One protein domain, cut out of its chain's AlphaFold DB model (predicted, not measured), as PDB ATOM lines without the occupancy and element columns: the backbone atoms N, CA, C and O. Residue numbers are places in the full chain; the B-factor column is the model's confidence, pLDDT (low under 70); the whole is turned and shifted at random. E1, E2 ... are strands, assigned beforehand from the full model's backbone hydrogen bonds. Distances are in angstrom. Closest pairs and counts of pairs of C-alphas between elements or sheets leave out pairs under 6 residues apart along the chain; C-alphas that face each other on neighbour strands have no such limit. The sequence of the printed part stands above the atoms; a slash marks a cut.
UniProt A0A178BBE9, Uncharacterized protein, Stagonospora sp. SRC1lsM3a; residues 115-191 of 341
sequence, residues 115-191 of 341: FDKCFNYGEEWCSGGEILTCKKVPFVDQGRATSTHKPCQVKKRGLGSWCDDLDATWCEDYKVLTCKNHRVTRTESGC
ATOM      1  N   PHE A 115      21.253 -52.763 119.219       50.50
ATOM      2  CA  PHE A 115      21.007 -52.752 117.776       50.50
ATOM      3  C   PHE A 115      21.672 -51.605 116.996       50.50
ATOM      4  O   PHE A 115      20.965 -50.757 116.451       50.50
ATOM      5  N   ASP A 116      23.002 -51.603 116.878       60.50
ATOM      6  CA  ASP A 116      23.640 -50.854 115.800       60.50
ATOM      7  C   ASP A 116      23.297 -51.616 114.522       60.50
ATOM      8  O   ASP A 116      23.965 -52.570 114.104       60.50
ATOM      9  N   LYS A 117      22.126 -51.270 113.982       72.75
ATOM     10  CA  LYS A 117      21.681 -51.703 112.671       72.75
ATOM     11  C   LYS A 117      22.727 -51.198 111.697       72.75
ATOM     12  O   LYS A 117      23.056 -50.013 111.671       72.75
ATOM     13  N   CYS A 118      23.247 -52.120 110.918       79.69
ATOM     14  CA  CYS A 118      24.202 -51.823 109.875       79.69
ATOM     15  C   CYS A 118      23.616 -52.322 108.558       79.69
ATOM     16  O   CYS A 118      22.938 -53.350 108.514       79.69
ATOM     17  N   PHE A 119      23.816 -51.558 107.492       78.12
ATOM     18  CA  PHE A 119      23.211 -51.845 106.190       78.12
ATOM     19  C   PHE A 119      24.213 -52.467 105.213       78.12
ATOM     20  O   PHE A 119      23.819 -53.224 104.330       78.12
ATOM     21  N   ASN A 120      25.509 -52.228 105.419       82.56
ATOM     22  CA  ASN A 120      26.571 -52.758 104.573       82.56
ATOM     23  C   ASN A 120      27.169 -54.017 105.205       82.56
ATOM     24  O   ASN A 120      28.010 -53.950 106.101       82.56
ATOM     25  N   TYR A 121      26.723 -55.188 104.754       84.19
ATOM     26  CA  TYR A 121      27.259 -56.462 105.235       84.19
ATOM     27  C   TYR A 121      28.764 -56.580 104.970       84.19
ATOM     28  O   TYR A 121      29.236 -56.254 103.884       84.19
ATOM     29  N   GLY A 122      29.507 -57.076 105.959       83.19
ATOM     30  CA  GLY A 122      30.965 -57.188 105.903       83.19
ATOM     31  C   GLY A 122      31.714 -55.893 106.228       83.19
ATOM     32  O   GLY A 122      32.932 -55.940 106.366       83.19
ATOM     33  N   GLU A 123      31.026 -54.759 106.401       85.31
ATOM     34  CA  GLU A 123      31.676 -53.521 106.836       85.31
ATOM     35  C   GLU A 123      32.250 -53.694 108.246       85.31
ATOM     36  O   GLU A 123      31.571 -54.200 109.142       85.31
ATOM     37  N   GLU A 124      33.503 -53.280 108.435       85.81
ATOM     38  CA  GLU A 124      34.186 -53.265 109.725       85.81
ATOM     39  C   GLU A 124      34.405 -51.826 110.200       85.81
ATOM     40  O   GLU A 124      34.842 -50.970 109.428       85.81
ATOM     41  N   TRP A 125      34.135 -51.574 111.480       85.06
ATOM     42  CA  TRP A 125      34.361 -50.289 112.144       85.06
ATOM     43  C   TRP A 125      34.860 -50.520 113.566       85.06
ATOM     44  O   TRP A 125      34.651 -51.584 114.146       85.06
ATOM     45  N   CYS A 126      35.518 -49.527 114.156       80.19
ATOM     46  CA  CYS A 126      35.939 -49.632 115.548       80.19
ATOM     47  C   CYS A 126      34.927 -48.947 116.475       80.19
ATOM     48  O   CYS A 126      34.541 -47.795 116.266       80.19
ATOM     49  N   SER A 127      34.550 -49.637 117.548       80.00
ATOM     50  CA  SER A 127      33.727 -49.095 118.631       80.00
ATOM     51  C   SER A 127      34.184 -49.688 119.957       80.00
ATOM     52  O   SER A 127      34.604 -50.837 120.016       80.00
ATOM     53  N   GLY A 128      34.181 -48.902 121.034       74.31
ATOM     54  CA  GLY A 128      34.518 -49.409 122.371       74.31
ATOM     55  C   GLY A 128      35.942 -49.971 122.553       74.31
ATOM     56  O   GLY A 128      36.205 -50.564 123.601       74.31
ATOM     57  N   GLY A 129      36.852 -49.760 121.592       75.81
ATOM     58  CA  GLY A 129      38.212 -50.320 121.583       75.81
ATOM     59  C   GLY A 129      38.344 -51.679 120.881       75.81
ATOM     60  O   GLY A 129      39.387 -52.320 120.991       75.81
ATOM     61  N   GLU A 130      37.316 -52.125 120.163       82.31
ATOM     62  CA  GLU A 130      37.294 -53.384 119.413       82.31
ATOM     63  C   GLU A 130      36.794 -53.173 117.979       82.31
ATOM     64  O   GLU A 130      36.079 -52.205 117.696       82.31
ATOM     65  N   ILE A 131      37.179 -54.080 117.076       83.81
ATOM     66  CA  ILE A 131      36.642 -54.113 115.712       83.81
ATOM     67  C   ILE A 131      35.272 -54.792 115.764       83.81
ATOM     68  O   ILE A 131      35.149 -55.953 116.176       83.81
ATOM     69  N   LEU A 132      34.250 -54.084 115.307       86.50
ATOM     70  CA  LEU A 132      32.926 -54.615 115.026       86.50
ATOM     71  C   LEU A 132      32.796 -54.878 113.524       86.50
ATOM     72  O   LEU A 132      33.408 -54.189 112.715       86.50
ATOM     73  N   THR A 133      31.984 -55.866 113.158       89.12
ATOM     74  CA  THR A 133      31.645 -56.179 111.767       89.12
ATOM     75  C   THR A 133      30.136 -56.279 111.583       89.12
ATOM     76  O   THR A 133      29.422 -56.764 112.468       89.12
ATOM     77  N   CYS A 134      29.629 -55.847 110.430       88.81
ATOM     78  CA  CYS A 134      28.224 -55.997 110.088       88.81
ATOM     79  C   CYS A 134      27.927 -57.409 109.579       88.81
ATOM     80  O   CYS A 134      28.273 -57.761 108.448       88.81
ATOM     81  N   LYS A 135      27.228 -58.224 110.374       86.00
ATOM     82  CA  LYS A 135      26.782 -59.555 109.940       86.00
ATOM     83  C   LYS A 135      25.338 -59.537 109.467       86.00
ATOM     84  O   LYS A 135      24.476 -58.916 110.084       86.00
ATOM     85  N   LYS A 136      25.064 -60.284 108.398       85.12
ATOM     86  CA  LYS A 136      23.699 -60.522 107.932       85.12
ATOM     87  C   LYS A 136      22.936 -61.359 108.948       85.12
ATOM     88  O   LYS A 136      23.388 -62.440 109.322       85.12
ATOM     89  N   VAL A 137      21.780 -60.863 109.374       82.31
ATOM     90  CA  VAL A 137      20.855 -61.626 110.210       82.31
ATOM     91  C   VAL A 137      19.870 -62.343 109.281       82.31
ATOM     92  O   VAL A 137      19.351 -61.726 108.348       82.31
ATOM     93  N   PRO A 138      19.622 -63.649 109.473       74.44
ATOM     94  CA  PRO A 138      18.644 -64.366 108.668       74.44
ATOM     95  C   PRO A 138      17.265 -63.696 108.737       74.44
ATOM     96  O   PRO A 138      16.824 -63.298 109.811       74.44
ATOM     97  N   PHE A 139      16.576 -63.621 107.596       76.00
ATOM     98  CA  PHE A 139      15.182 -63.158 107.480       76.00
ATOM     99  C   PHE A 139      14.918 -61.671 107.770       76.00
ATOM    100  O   PHE A 139      13.758 -61.272 107.847       76.00
ATOM    101  N   VAL A 140      15.957 -60.842 107.888       77.12
ATOM    102  CA  VAL A 140      15.821 -59.382 107.986       77.12
ATOM    103  C   VAL A 140      16.767 -58.690 107.006       77.12
ATOM    104  O   VAL A 140      17.870 -59.167 106.747       77.12
ATOM    105  N   ASP A 141      16.342 -57.544 106.476       76.56
ATOM    106  CA  ASP A 141      17.146 -56.739 105.542       76.56
ATOM    107  C   ASP A 141      18.233 -55.909 106.239       76.56
ATOM    108  O   ASP A 141      19.059 -55.278 105.584       76.56
ATOM    109  N   GLN A 142      18.236 -55.906 107.573       78.69
ATOM    110  CA  GLN A 142      19.165 -55.147 108.405       78.69
ATOM    111  C   GLN A 142      20.218 -56.079 109.000       78.69
ATOM    112  O   GLN A 142      19.900 -57.097 109.619       78.69
ATOM    113  N   GLY A 143      21.484 -55.713 108.841       83.31
ATOM    114  CA  GLY A 143      22.591 -56.379 109.501       83.31
ATOM    115  C   GLY A 143      22.708 -56.000 110.966       83.31
ATOM    116  O   GLY A 143      22.174 -54.989 111.432       83.31
ATOM    117  N   ARG A 144      23.436 -56.840 111.696       84.81
ATOM    118  CA  ARG A 144      23.754 -56.644 113.104       84.81
ATOM    119  C   ARG A 144      25.255 -56.482 113.282       84.81
ATOM    120  O   ARG A 144      26.036 -57.351 112.880       84.81
ATOM    121  N   ALA A 145      25.631 -55.406 113.964       85.12
ATOM    122  CA  ALA A 145      26.965 -55.232 114.511       85.12
ATOM    123  C   ALA A 145      27.341 -56.417 115.408       85.12
ATOM    124  O   ALA A 145      26.660 -56.721 116.389       85.12
ATOM    125  N   THR A 146      28.420 -57.103 115.063       83.88
ATOM    126  CA  THR A 146      28.955 -58.225 115.832       83.88
ATOM    127  C   THR A 146      30.401 -57.920 116.179       83.88
ATOM    128  O   THR A 146      31.170 -57.543 115.299       83.88
ATOM    129  N   SER A 147      30.791 -58.097 117.441       83.69
ATOM    130  CA  SER A 147      32.203 -57.991 117.810       83.69
ATOM    131  C   SER A 147      33.016 -59.080 117.114       83.69
ATOM    132  O   SER A 147      32.615 -60.245 117.060       83.69
ATOM    133  N   THR A 148      34.164 -58.693 116.568       81.19
ATOM    134  CA  THR A 148      35.159 -59.639 116.043       81.19
ATOM    135  C   THR A 148      36.094 -60.153 117.139       81.19
ATOM    136  O   THR A 148      36.927 -61.016 116.868       81.19
ATOM    137  N   HIS A 149      35.996 -59.611 118.361       78.12
ATOM    138  CA  HIS A 149      36.934 -59.804 119.473       78.12
ATOM    139  C   HIS A 149      38.387 -59.404 119.175       78.12
ATOM    140  O   HIS A 149      39.272 -59.643 119.999       78.12
ATOM    141  N   LYS A 150      38.651 -58.766 118.028       78.31
ATOM    142  CA  LYS A 150      39.960 -58.198 117.722       78.31
ATOM    143  C   LYS A 150      40.084 -56.841 118.422       78.31
ATOM    144  O   LYS A 150      39.254 -55.959 118.176       78.31
ATOM    145  N   PRO A 151      41.086 -56.654 119.300       74.94
ATOM    146  CA  PRO A 151      41.316 -55.363 119.925       74.94
ATOM    147  C   PRO A 151      41.784 -54.370 118.860       74.94
ATOM    148  O   PRO A 151      42.703 -54.671 118.100       74.94
ATOM    149  N   CYS A 152      41.195 -53.178 118.832       71.75
ATOM    150  CA  CYS A 152      41.770 -52.086 118.062       71.75
ATOM    151  C   CYS A 152      42.817 -51.381 118.941       71.75
ATOM    152  O   CYS A 152      42.552 -51.024 120.095       71.75
ATOM    153  N   GLN A 153      44.013 -51.143 118.409       71.50
ATOM    154  CA  GLN A 153      45.024 -50.349 119.107       71.50
ATOM    155  C   GLN A 153      44.534 -48.896 119.252       71.50
ATOM    156  O   GLN A 153      44.123 -48.267 118.281       71.50
ATOM    157  N   VAL A 154      44.621 -48.344 120.467       62.28
ATOM    158  CA  VAL A 154      44.175 -46.966 120.789       62.28
ATOM    159  C   VAL A 154      45.215 -45.911 120.379       62.28
ATOM    160  O   VAL A 154      44.957 -44.709 120.410       62.28
ATOM    161  N   LYS A 155      46.428 -46.336 120.005       68.06
ATOM    162  CA  LYS A 155      47.470 -45.415 119.544       68.06
ATOM    163  C   LYS A 155      47.061 -44.832 118.195       68.06
ATOM    164  O   LYS A 155      46.993 -45.566 117.219       68.06
ATOM    165  N   LYS A 156      46.845 -43.518 118.142       65.69
ATOM    166  CA  LYS A 156      46.595 -42.808 116.885       65.69
ATOM    167  C   LYS A 156      47.769 -43.038 115.932       65.69
ATOM    168  O   LYS A 156      48.910 -42.718 116.275       65.69
ATOM    169  N   ARG A 157      47.491 -43.601 114.760       70.19
ATOM    170  CA  ARG A 157      48.426 -43.668 113.639       70.19
ATOM    171  C   ARG A 157      47.703 -43.155 112.411       70.19
ATOM    172  O   ARG A 157      46.718 -43.753 112.006       70.19
ATOM    173  N   GLY A 158      48.230 -42.087 111.823       77.75
ATOM    174  CA  GLY A 158      47.656 -41.533 110.606       77.75
ATOM    175  C   GLY A 158      47.808 -42.488 109.425       77.75
ATOM    176  O   GLY A 158      48.765 -43.271 109.345       77.75
ATOM    177  N   LEU A 159      46.879 -42.382 108.478       82.00
ATOM    178  CA  LEU A 159      46.986 -43.002 107.159       82.00
ATOM    179  C   LEU A 159      48.345 -42.703 106.509       82.00
ATOM    180  O   LEU A 159      48.856 -41.587 106.572       82.00
ATOM    181  N   GLY A 160      48.943 -43.717 105.888       82.44
ATOM    182  CA  GLY A 160      50.244 -43.628 105.228       82.44
ATOM    183  C   GLY A 160      51.447 -43.646 106.174       82.44
ATOM    184  O   GLY A 160      52.576 -43.729 105.687       82.44
ATOM    185  N   SER A 161      51.238 -43.614 107.497       87.56
ATOM    186  CA  SER A 161      52.340 -43.742 108.452       87.56
ATOM    187  C   SER A 161      53.011 -45.109 108.342       87.56
ATOM    188  O   SER A 161      52.377 -46.116 108.020       87.56
ATOM    189  N   TRP A 162      54.318 -45.140 108.584       88.88
ATOM    190  CA  TRP A 162      55.072 -46.384 108.574       88.88
ATOM    191  C   TRP A 162      54.686 -47.250 109.776       88.88
ATOM    192  O   TRP A 162      54.398 -46.704 110.842       88.88
ATOM    193  N   CYS A 163      54.667 -48.571 109.627       88.12
ATOM    194  CA  CYS A 163      54.346 -49.514 110.697       88.12
ATOM    195  C   CYS A 163      55.205 -50.783 110.614       88.12
ATOM    196  O   CYS A 163      55.421 -51.338 109.539       88.12
ATOM    197  N   ASP A 164      55.696 -51.230 111.770       88.19
ATOM    198  CA  ASP A 164      56.516 -52.438 111.908       88.19
ATOM    199  C   ASP A 164      55.674 -53.714 111.838       88.19
ATOM    200  O   ASP A 164      56.017 -54.667 111.142       88.19
ATOM    201  N   ASP A 165      54.551 -53.701 112.555       85.94
ATOM    202  CA  ASP A 165      53.706 -54.867 112.768       85.94
ATOM    203  C   ASP A 165      52.678 -54.974 111.642       85.94
ATOM    204  O   ASP A 165      51.658 -54.278 111.649       85.94
ATOM    205  N   LEU A 166      52.948 -55.844 110.666       85.19
ATOM    206  CA  LEU A 166      51.979 -56.192 109.626       85.19
ATOM    207  C   LEU A 166      50.685 -56.718 110.265       85.19
ATOM    208  O   LEU A 166      50.712 -57.367 111.309       85.19
ATOM    209  N   ASP A 167      49.551 -56.372 109.662       84.50
ATOM    210  CA  ASP A 167      48.197 -56.697 110.132       84.50
ATOM    211  C   ASP A 167      47.798 -56.093 111.488       84.50
ATOM    212  O   ASP A 167      46.678 -56.315 111.963       84.50
ATOM    213  N   ALA A 168      48.651 -55.267 112.103       84.75
ATOM    214  CA  ALA A 168      48.232 -54.461 113.239       84.75
ATOM    215  C   ALA A 168      47.097 -53.521 112.817       84.75
ATOM    216  O   ALA A 168      47.144 -52.901 111.752       84.75
ATOM    217  N   THR A 169      46.078 -53.426 113.673       83.69
ATOM    218  CA  THR A 169      44.873 -52.637 113.419       83.69
ATOM    219  C   THR A 169      44.692 -51.528 114.448       83.69
ATOM    220  O   THR A 169      44.929 -51.715 115.645       83.69
ATOM    221  N   TRP A 170      44.247 -50.363 113.985       85.38
ATOM    222  CA  TRP A 170      43.983 -49.175 114.800       85.38
ATOM    223  C   TRP A 170      42.563 -48.666 114.562       85.38
ATOM    224  O   TRP A 170      42.052 -48.772 113.444       85.38
ATOM    225  N   CYS A 171      41.946 -48.073 115.594       79.00
ATOM    226  CA  CYS A 171      40.795 -47.196 115.364       79.00
ATOM    227  C   CYS A 171      41.300 -45.795 115.063       79.00
ATOM    228  O   CYS A 171      42.010 -45.217 115.890       79.00
ATOM    229  N   GLU A 172      40.803 -45.190 113.998       79.31
ATOM    230  CA  GLU A 172      40.841 -43.738 113.858       79.31
ATOM    231  C   GLU A 172      39.497 -43.262 113.315       79.31
ATOM    232  O   GLU A 172      39.024 -43.775 112.306       79.31
ATOM    233  N   ASP A 173      38.839 -42.341 114.026       73.81
ATOM    234  CA  ASP A 173      37.535 -41.777 113.645       73.81
ATOM    235  C   ASP A 173      36.499 -42.841 113.239       73.81
ATOM    236  O   ASP A 173      35.881 -42.769 112.176       73.81
ATOM    237  N   TYR A 174      36.341 -43.867 114.086       71.81
ATOM    238  CA  TYR A 174      35.471 -45.039 113.882       71.81
ATOM    239  C   TYR A 174      35.866 -45.962 112.719       71.81
ATOM    240  O   TYR A 174      35.255 -47.012 112.540       71.81
ATOM    241  N   LYS A 175      36.912 -45.642 111.958       80.50
ATOM    242  CA  LYS A 175      37.408 -46.461 110.850       80.50
ATOM    243  C   LYS A 175      38.470 -47.435 111.347       80.50
ATOM    244  O   LYS A 175      39.223 -47.136 112.276       80.50
ATOM    245  N   VAL A 176      38.535 -48.592 110.694       83.69
ATOM    246  CA  VAL A 176      39.616 -49.558 110.891       83.69
ATOM    247  C   VAL A 176      40.764 -49.191 109.959       83.69
ATOM    248  O   VAL A 176      40.604 -49.112 108.737       83.69
ATOM    249  N   LEU A 177      41.932 -48.958 110.545       86.12
ATOM    250  CA  LEU A 177      43.188 -48.824 109.822       86.12
ATOM    251  C   LEU A 177      44.006 -50.093 110.021       86.12
ATOM    252  O   LEU A 177      44.056 -50.599 111.138       86.12
ATOM    253  N   THR A 178      44.670 -50.574 108.975       87.56
ATOM    254  CA  THR A 178      45.480 -51.799 109.020       87.56
ATOM    255  C   THR A 178      46.872 -51.543 108.461       87.56
ATOM    256  O   THR A 178      47.028 -50.854 107.448       87.56
ATOM    257  N   CYS A 179      47.896 -52.114 109.093       87.62
ATOM    258  CA  CYS A 179      49.249 -52.104 108.555       87.62
ATOM    259  C   CYS A 179      49.363 -53.102 107.406       87.62
ATOM    260  O   CYS A 179      49.313 -54.310 107.624       87.62
ATOM    261  N   LYS A 180      49.554 -52.605 106.187       90.12
ATOM    262  CA  LYS A 180      49.832 -53.431 105.010       90.12
ATOM    263  C   LYS A 180      51.089 -52.912 104.334       90.12
ATOM    264  O   LYS A 180      51.224 -51.711 104.117       90.12
ATOM    265  N   ASN A 181      52.019 -53.809 104.009       91.00
ATOM    266  CA  ASN A 181      53.294 -53.458 103.369       91.00
ATOM    267  C   ASN A 181      54.046 -52.336 104.113       91.00
ATOM    268  O   ASN A 181      54.509 -51.370 103.507       91.00
ATOM    269  N   HIS A 182      54.106 -52.438 105.444       89.31
ATOM    270  CA  HIS A 182      54.703 -51.442 106.340       89.31
ATOM    271  C   HIS A 182      54.098 -50.036 106.269       89.31
ATOM    272  O   HIS A 182      54.712 -49.070 106.726       89.31
ATOM    273  N   ARG A 183      52.894 -49.893 105.712       88.81
ATOM    274  CA  ARG A 183      52.149 -48.638 105.728       88.81
ATOM    275  C   ARG A 183      50.765 -48.834 106.310       88.81
ATOM    276  O   ARG A 183      50.073 -49.809 106.032       88.81
ATOM    277  N   VAL A 184      50.346 -47.866 107.109       87.38
ATOM    278  CA  VAL A 184      48.978 -47.794 107.601       87.38
ATOM    279  C   VAL A 184      48.073 -47.453 106.427       87.38
ATOM    280  O   VAL A 184      48.188 -46.396 105.809       87.38
ATOM    281  N   THR A 185      47.173 -48.366 106.110       87.44
ATOM    282  CA  THR A 185      46.182 -48.221 105.047       87.44
ATOM    283  C   THR A 185      44.793 -48.243 105.654       87.44
ATOM    284  O   THR A 185      44.571 -48.841 106.710       87.44
ATOM    285  N   ARG A 186      43.843 -47.567 105.007       82.88
ATOM    286  CA  ARG A 186      42.439 -47.707 105.378       82.88
ATOM    287  C   ARG A 186      42.008 -49.098 104.949       82.88
ATOM    288  O   ARG A 186      42.249 -49.472 103.801       82.88
ATOM    289  N   THR A 187      41.373 -49.853 105.835       76.19
ATOM    290  CA  THR A 187      40.645 -51.028 105.367       76.19
ATOM    291  C   THR A 187      39.537 -50.509 104.454       76.19
ATOM    292  O   THR A 187      38.724 -49.691 104.882       76.19
ATOM    293  N   GLU A 188      39.533 -50.921 103.187       61.22
ATOM    294  CA  GLU A 188      38.441 -50.656 102.243       61.22
ATOM    295  C   GLU A 188      37.204 -51.489 102.623       61.22
ATOM    296  O   GLU A 188      36.660 -52.249 101.830       61.22
ATOM    297  N   SER A 189      36.751 -51.393 103.869       55.03
ATOM    298  CA  SER A 189      35.351 -51.624 104.179       55.03
ATOM    299  C   SER A 189      34.623 -50.345 103.756       55.03
ATOM    300  O   SER A 189      34.999 -49.249 104.167       55.03
ATOM    301  N   GLY A 190      33.674 -50.460 102.822       40.97
ATOM    302  CA  GLY A 190      33.012 -49.333 102.158       40.97
ATOM    303  C   GLY A 190      32.318 -48.391 103.142       40.97
ATOM    304  O   GLY A 190      31.172 -48.604 103.507       40.97
ATOM    305  N   CYS A 191      33.029 -47.355 103.575       40.72
ATOM    306  CA  CYS A 191      32.574 -46.424 104.597       40.72
ATOM    307  C   CYS A 191      32.121 -45.099 103.977       40.72
ATOM    308  O   CYS A 191      32.950 -44.196 103.811       40.72
TER     309      CYS A 191
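AT A GLANCE: This is residues 115 to 191 of the 341 residues of an uncharacterized protein of Stagonospora sp. SRC1lsM3a (UniProt A0A178BBE9). Two small three-stranded sheets follow each other along a rod, partly face to face as a sandwich, their strands crossed at 60 degrees. Each is an antiparallel meander, each strand pairing with the one before: E1 E2 E3, then E4 E5 E6. The printed part has 77 residues, with under half of them, 34 in number, in six named strands and no named helix; the class is all strand, and the whole is compact, with a radius of gyration of the C-alphas of 13.1 A and spans of 43 by 20 by 18 A.

IN THESE COORDINATES: Find C-alpha 124 at (34.186, -53.265, 109.725); E1 runs from there to 127. Then come E2, residues 130 to 136, 19.2 A, and E3, 143 to 151, 21.5 A. Further on find E4, 169 to 172, E5, 175 to 180, and E6, 183 to 186, ending at C-alpha 186 (42.439, -47.707, 105.378).

HOW THE PARTS SIT: Within hydrogen-bond range you find N 125 and O 132, 3.0 A, in hairpin E1 and E2; N 133 and O 146, 2.8 A, in hairpin E2 and E3; N 170 and O 177, 2.9 A, in hairpin E4 and E5; N 178 and O 185, 2.9 A, in hairpin E5 and E6. Between the sheets, the closest C-alphas of E1 and E5, Trp 125 and Lys 175, are 5.1 A apart.

THE WHOLE: The farthest C-alphas, Phe 139 and Trp 162, are 43.3 A apart. The printed part has no cut; the link E3 to E4 is long. Look for pLDDT under 70 at 115 to 116, 154 to 156 and 188 to 191.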